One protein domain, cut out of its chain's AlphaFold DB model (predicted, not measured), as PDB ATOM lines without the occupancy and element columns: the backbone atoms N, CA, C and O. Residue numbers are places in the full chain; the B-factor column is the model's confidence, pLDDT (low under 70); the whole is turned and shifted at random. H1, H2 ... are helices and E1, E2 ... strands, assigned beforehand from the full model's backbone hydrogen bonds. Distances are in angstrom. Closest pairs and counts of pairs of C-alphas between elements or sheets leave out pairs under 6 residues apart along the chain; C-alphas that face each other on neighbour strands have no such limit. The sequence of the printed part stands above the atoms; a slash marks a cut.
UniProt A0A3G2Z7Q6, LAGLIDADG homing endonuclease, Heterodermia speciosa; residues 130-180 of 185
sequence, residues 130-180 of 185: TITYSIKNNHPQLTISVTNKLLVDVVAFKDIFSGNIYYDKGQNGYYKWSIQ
ATOM      1  N   THR A 130      21.645  34.225  36.540       97.12
ATOM      2  CA  THR A 130      22.337  34.609  37.769       97.12
ATOM      3  C   THR A 130      21.365  35.298  38.703       97.12
ATOM      4  O   THR A 130      20.747  36.298  38.335       97.12
ATOM      5  N   ILE A 131      21.290  34.798  39.936       97.19
ATOM      6  CA  ILE A 131      20.662  35.480  41.065       97.19
ATOM      7  C   ILE A 131      21.778  35.874  42.030       97.19
ATOM      8  O   ILE A 131      22.548  35.035  42.487       97.19
ATOM      9  N   THR A 132      21.884  37.160  42.336       97.19
ATOM     10  CA  THR A 132      22.867  37.682  43.287       97.19
ATOM     11  C   THR A 132      22.242  38.763  44.152       97.19
ATOM     12  O   THR A 132      21.175  39.284  43.834       97.19
ATOM     13  N   TYR A 133      22.902  39.130  45.243       96.12
ATOM     14  CA  TYR A 133      22.496  40.267  46.055       96.12
ATOM     15  C   TYR A 133      23.705  41.103  46.462       96.12
ATOM     16  O   TYR A 133      24.837  40.625  46.525       96.12
ATOM     17  N   SER A 134      23.450  42.370  46.756       95.69
ATOM     18  CA  SER A 134      24.433  43.291  47.324       95.69
ATOM     19  C   SER A 134      23.772  44.154  48.393       95.69
ATOM     20  O   SER A 134      22.552  44.300  48.402       95.69
ATOM     21  N   ILE A 135      24.553  44.714  49.315       96.19
ATOM     22  CA  ILE A 135      24.034  45.666  50.301       96.19
ATOM     23  C   ILE A 135      24.191  47.081  49.744       96.19
ATOM     24  O   ILE A 135      25.309  47.540  49.514       96.19
ATOM     25  N   LYS A 136      23.074  47.785  49.555       92.62
ATOM     26  CA  LYS A 136      23.023  49.179  49.108       92.62
ATOM     27  C   LYS A 136      22.299  50.007  50.162       92.62
ATOM     28  O   LYS A 136      21.149  49.726  50.483       92.62
ATOM     29  N   ASN A 137      22.969  51.017  50.715       93.31
ATOM     30  CA  ASN A 137      22.436  51.852  51.803       93.31
ATOM     31  C   ASN A 137      21.914  51.021  52.994       93.31
ATOM     32  O   ASN A 137      20.812  51.254  53.470       93.31
ATOM     33  N   ASN A 138      22.679  50.019  53.440       94.50
ATOM     34  CA  ASN A 138      22.296  49.064  54.495       94.50
ATOM     35  C   ASN A 138      21.053  48.204  54.198       94.50
ATOM     36  O   ASN A 138      20.554  47.522  55.093       94.50
ATOM     37  N   HIS A 139      20.584  48.164  52.949       92.38
ATOM     38  CA  HIS A 139      19.486  47.302  52.522       92.38
ATOM     39  C   HIS A 139      19.962  46.277  51.485       92.38
ATOM     40  O   HIS A 139      20.716  46.636  50.577       92.38
ATOM     41  N   PRO A 140      19.539  45.004  51.581       93.62
ATOM     42  CA  PRO A 140      19.819  44.029  50.539       93.62
ATOM     43  C   PRO A 140      19.069  44.397  49.253       93.62
ATOM     44  O   PRO A 140      17.865  44.648  49.269       93.62
ATOM     45  N   GLN A 141      19.787  44.404  48.136       95.31
ATOM     46  CA  GLN A 141      19.251  44.550  46.791       95.31
ATOM     47  C   GLN A 141      19.545  43.273  46.003       95.31
ATOM     48  O   GLN A 141      20.710  42.957  45.746       95.31
ATOM     49  N   LEU A 142      18.486  42.561  45.614       96.44
ATOM     50  CA  LEU A 142      18.571  41.415  44.715       96.44
ATOM     51  C   LEU A 142      18.816  41.894  43.280       96.44
ATOM     52  O   LEU A 142      18.340  42.949  42.864       96.44
ATOM     53  N   THR A 143      19.573  41.117  42.521       96.62
ATOM     54  CA  THR A 143      19.731  41.259  41.077       96.62
ATOM     55  C   THR A 143      19.519  39.897  40.441       96.62
ATOM     56  O   THR A 143      20.242  38.952  40.754       96.62
ATOM     57  N   ILE A 144      18.556  39.822  39.530       97.62
ATOM     58  CA  ILE A 144      18.369  38.680  38.636       97.62
ATOM     59  C   ILE A 144      18.851  39.127  37.260       97.62
ATOM     60  O   ILE A 144      18.542  40.237  36.822       97.62
ATOM     61  N   SER A 145      19.670  38.318  36.595       97.31
ATOM     62  CA  SER A 145      20.237  38.699  35.304       97.31
ATOM     63  C   SER A 145      20.587  37.517  34.420       97.31
ATOM     64  O   SER A 145      20.832  36.424  34.919       97.31
ATOM     65  N   VAL A 146      20.667  37.787  33.119       97.00
ATOM     66  CA  VAL A 146      21.152  36.868  32.084       97.00
ATOM     67  C   VAL A 146      22.058  37.656  31.142       97.00
ATOM     68  O   VAL A 146      21.779  38.820  30.836       97.00
ATOM     69  N   THR A 147      23.147  37.040  30.690       94.44
ATOM     70  CA  THR A 147      24.115  37.676  29.787       94.44
ATOM     71  C   THR A 147      24.224  36.879  28.498       94.44
ATOM     72  O   THR A 147      24.391  35.669  28.535       94.44
ATOM     73  N   ASN A 148      24.171  37.551  27.351       94.75
ATOM     74  CA  ASN A 148      24.375  36.914  26.055       94.75
ATOM     75  C   ASN A 148      25.185  37.813  25.117       94.75
ATOM     76  O   ASN A 148      25.258  39.027  25.284       94.75
ATOM     77  N   LYS A 149      25.822  37.219  24.112       93.12
ATOM     78  CA  LYS A 149      26.644  37.939  23.143       93.12
ATOM     79  C   LYS A 149      25.815  38.817  22.202       93.12
ATOM     80  O   LYS A 149      26.284  39.882  21.806       93.12
ATOM     81  N   LEU A 150      24.612  38.386  21.816       94.69
ATOM     82  CA  LEU A 150      23.771  39.120  20.867       94.69
ATOM     83  C   LEU A 150      22.543  39.712  21.562       94.69
ATOM     84  O   LEU A 150      21.881  39.048  22.351       94.69
ATOM     85  N   LEU A 151      22.196  40.954  21.204       95.50
ATOM     86  CA  LEU A 151      21.017  41.644  21.742       95.50
ATOM     87  C   LEU A 151      19.719  40.883  21.451       95.50
ATOM     88  O   LEU A 151      18.843  40.812  22.308       95.50
ATOM     89  N   VAL A 152      19.605  40.306  20.253       95.62
ATOM     90  CA  VAL A 152      18.407  39.568  19.821       95.62
ATOM     91  C   VAL A 152      18.085  38.382  20.738       95.62
ATOM     92  O   VAL A 152      16.915  38.065  20.913       95.62
ATOM     93  N   ASP A 153      19.094  37.790  21.385       95.94
ATOM     94  CA  ASP A 153      18.922  36.632  22.267       95.94
ATOM     95  C   ASP A 153      18.473  37.031  23.695       95.94
ATOM     96  O   ASP A 153      18.163  36.160  24.502       95.94
ATOM     97  N   VAL A 154      18.411  38.333  24.022       95.81
ATOM     98  CA  VAL A 154      17.978  38.838  25.349       95.81
ATOM     99  C   VAL A 154      16.891  39.913  25.295       95.81
ATOM    100  O   VAL A 154      16.300  40.232  26.324       95.81
ATOM    101  N   VAL A 155      16.606  40.488  24.119       95.94
ATOM    102  CA  VAL A 155      15.698  41.642  23.980       95.94
ATOM    103  C   VAL A 155      14.293  41.357  24.506       95.94
ATOM    104  O   VAL A 155      13.728  42.191  25.209       95.94
ATOM    105  N   ALA A 156      13.784  40.147  24.265       95.19
ATOM    106  CA  ALA A 156      12.450  39.738  24.695       95.19
ATOM    107  C   ALA A 156      12.283  39.752  26.225       95.19
ATOM    108  O   ALA A 156      11.177  39.946  26.721       95.19
ATOM    109  N   PHE A 157      13.363  39.585  26.998       95.88
ATOM    110  CA  PHE A 157      13.274  39.523  28.461       95.88
ATOM    111  C   PHE A 157      12.866  40.858  29.068       95.88
ATOM    112  O   PHE A 157      12.178  40.877  30.083       95.88
ATOM    113  N   LYS A 158      13.236  41.969  28.423       94.88
ATOM    114  CA  LYS A 158      12.820  43.300  28.861       94.88
ATOM    115  C   LYS A 158      11.304  43.469  28.789       94.88
ATOM    116  O   LYS A 158      10.711  44.016  29.709       94.88
ATOM    117  N   ASP A 159      10.691  42.997  27.710       92.12
ATOM    118  CA  ASP A 159       9.256  43.180  27.490       92.12
ATOM    119  C   ASP A 159       8.426  42.199  28.332       92.12
ATOM    120  O   ASP A 159       7.325  42.527  28.766       92.12
ATOM    121  N   ILE A 160       8.966  41.006  28.600       93.25
ATOM    122  CA  ILE A 160       8.266  39.942  29.336       93.25
ATOM    123  C   ILE A 160       8.406  40.103  30.849       93.25
ATOM    124  O   ILE A 160       7.439  39.905  31.582       93.25
ATOM    125  N   PHE A 161       9.609  40.432  31.320       93.62
ATOM    126  CA  PHE A 161       9.956  40.433  32.740       93.62
ATOM    127  C   PHE A 161      10.267  41.832  33.273       93.62
ATOM    128  O   PHE A 161      10.702  41.955  34.410       93.62
ATOM    129  N   SER A 162      10.072  42.890  32.483       94.31
ATOM    130  CA  SER A 162      10.571  44.234  32.805       94.31
ATOM    131  C   SER A 162      12.109  44.257  32.934       94.31
ATOM    132  O   SER A 162      12.835  43.474  32.310       94.31
ATOM    133  N   GLY A 163      12.647  45.200  33.709       94.50
ATOM    134  CA  GLY A 163      14.088  45.380  33.857       94.50
ATOM    135  C   GLY A 163      14.733  46.135  32.693       94.50
ATOM    136  O   GLY A 163      14.085  46.838  31.914       94.50
ATOM    137  N   ASN A 164      16.057  46.046  32.613       96.25
ATOM    138  CA  ASN A 164      16.864  46.818  31.675       96.25
ATOM    139  C   ASN A 164      17.902  45.944  30.982       96.25
ATOM    140  O   ASN A 164      18.433  45.006  31.572       96.25
ATOM    141  N   ILE A 165      18.224  46.310  29.742       96.81
ATOM    142  CA  ILE A 165      19.314  45.714  28.972       96.81
ATOM    143  C   ILE A 165      20.404  46.759  28.809       96.81
ATOM    144  O   ILE A 165      20.126  47.890  28.408       96.81
ATOM    145  N   TYR A 166      21.642  46.377  29.091       94.94
ATOM    146  CA  TYR A 166      22.806  47.224  28.875       94.94
ATOM    147  C   TYR A 166      23.920  46.458  28.166       94.94
ATOM    148  O   TYR A 166      24.001  45.231  28.237       94.94
ATOM    149  N   TYR A 167      24.768  47.200  27.454       95.06
ATOM    150  CA  TYR A 167      25.919  46.652  26.745       95.06
ATOM    151  C   TYR A 167      27.162  46.704  27.634       95.06
ATOM    152  O   TYR A 167      27.650  47.784  27.978       95.06
ATOM    153  N   ASP A 168      27.666  45.533  28.001       89.62
ATOM    154  CA  ASP A 168      28.893  45.353  28.760       89.62
ATOM    155  C   ASP A 168      30.096  45.266  27.812       89.62
ATOM    156  O   ASP A 168      30.230  44.340  27.007       89.62
ATOM    157  N   LYS A 169      30.997  46.244  27.911       88.50
ATOM    158  CA  LYS A 169      32.218  46.325  27.096       88.50
ATOM    159  C   LYS A 169      33.346  45.417  27.609       88.50
ATOM    160  O   LYS A 169      34.353  45.284  26.920       88.50
ATOM    161  N   GLY A 170      33.196  44.809  28.786       76.81
ATOM    162  CA  GLY A 170      34.275  44.199  29.564       76.81
ATOM    163  C   GLY A 170      34.971  42.981  28.951       76.81
ATOM    164  O   GLY A 170      36.056  42.644  29.410       76.81
ATOM    165  N   GLN A 171      34.411  42.328  27.923       65.00
ATOM    166  CA  GLN A 171      35.010  41.148  27.269       65.00
ATOM    167  C   GLN A 171      34.571  41.007  25.796       65.00
ATOM    168  O   GLN A 171      33.818  40.106  25.455       65.00
ATOM    169  N   ASN A 172      35.002  41.893  24.892       78.56
ATOM    170  CA  ASN A 172      34.565  41.897  23.477       78.56
ATOM    171  C   ASN A 172      33.055  42.126  23.247       78.56
ATOM    172  O   ASN A 172      32.561  41.848  22.155       78.56
ATOM    173  N   GLY A 173      32.344  42.679  24.234       89.06
ATOM    174  CA  GLY A 173      30.956  43.109  24.078       89.06
ATOM    175  C   GLY A 173      29.916  42.021  24.323       89.06
ATOM    176  O   GLY A 173      29.785  41.091  23.531       89.06
ATOM    177  N   TYR A 174      29.129  42.183  25.384       94.44
ATOM    178  CA  TYR A 174      27.969  41.348  25.696       94.44
ATOM    179  C   TYR A 174      26.767  42.229  26.049       94.44
ATOM    180  O   TYR A 174      26.919  43.369  26.477       94.44
ATOM    181  N   TYR A 175      25.561  41.702  25.886       96.25
ATOM    182  CA  TYR A 175      24.328  42.309  26.365       96.25
ATOM    183  C   TYR A 175      23.887  41.604  27.638       96.25
ATOM    184  O   TYR A 175      23.779  40.379  27.676       96.25
ATOM    185  N   LYS A 176      23.615  42.386  28.676       96.00
ATOM    186  CA  LYS A 176      23.113  41.881  29.947       96.00
ATOM    187  C   LYS A 176      21.718  42.421  30.190       96.00
ATOM    188  O   LYS A 176      21.533  43.634  30.287       96.00
ATOM    189  N   TRP A 177      20.751  41.515  30.281       97.38
ATOM    190  CA  TRP A 177      19.444  41.809  30.854       97.38
ATOM    191  C   TRP A 177      19.549  41.697  32.376       97.38
ATOM    192  O   TRP A 177      20.160  40.760  32.894       97.38
ATOM    193  N   SER A 178      18.983  42.661  33.099       97.00
ATOM    194  CA  SER A 178      18.954  42.645  34.560       97.00
ATOM    195  C   SER A 178      17.701  43.295  35.123       97.00
ATOM    196  O   SER A 178      17.222  44.307  34.600       97.00
ATOM    197  N   ILE A 179      17.245  42.764  36.251       96.81
ATOM    198  CA  ILE A 179      16.141  43.295  37.036       96.81
ATOM    199  C   ILE A 179      16.543  43.402  38.510       96.81
ATOM    200  O   ILE A 179      17.232  42.537  39.054       96.81
ATOM    201  N   GLN A 180      16.175  44.528  39.122       94.50
ATOM    202  CA  GLN A 180      16.552  44.910  40.494       94.50
ATOM    203  C   GLN A 180      15.432  45.650  41.244       94.50
ATOM    204  O   GLN A 180      15.577  45.957  42.429       94.50
TER     205      GLN A 180
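What this domain is: This is residues 130 to 180 of the 185 residues of the protein "LAGLIDADG homing endonuclease" of Heterodermia speciosa (UniProt A0A3G2Z7Q6). Two antiparallel hairpins side by side make one strongly twisted sheet, with the short helix H1 over one face, at E3 and E4. The tip of hairpin E1-E2, residues 135 to 140, sticks out. The printed part has 51 residues, in the order E1, E2, H1, E3, E4; the antiparallel sheet runs E1, E2, E4, E3. Mostly strand, it is only just loose, close to compact (radius of gyration of the C-alphas 11.9 A), and flat, 35 by 27 by 14 A.

How they stand to each other: Inner strands E2, residues 139 to 148, and E4, residues 174 to 179, are antiparallel at 144 degrees; N 146 and O 177, 3.0 A, are within hydrogen-bond range. Hairpins join E2 to edge strand E1, residues 130 to 136, with N 132 and O 143 at 2.9 A, and E4 to edge strand E3, residues 164 to 168, with N 166 and O 176 at 3.0 A. H1, residues 155 to 161, is on the sheet, height 8.6 A, over E3 and, only just, with 3 C-alphas, E4. The closest C-alphas of H1 and E3, Lys 158 and Asn 164, are 6.1 A apart. E2, H1 and E3 form a split strand-helix-strand unit, E4 between its same-way strands, with a right-handed crossover. In H1, 2 of 3 O i to N i+4 pairs are within range.

Where its parts are: E1, 18.5 A, begins at C-alpha 130 (22.337, 34.609, 37.769); E2 measures 28.8 A, H1 10.5 A, E3 12.5 A; E4, 16.5 A, ends at C-alpha 179 (16.141, 43.295, 37.036).

The domain as a whole: The farthest C-alphas, Asn 138 and Val 152, are 36.2 A apart. The printed part has no cut and no long link; residue 171 is under pLDDT 70.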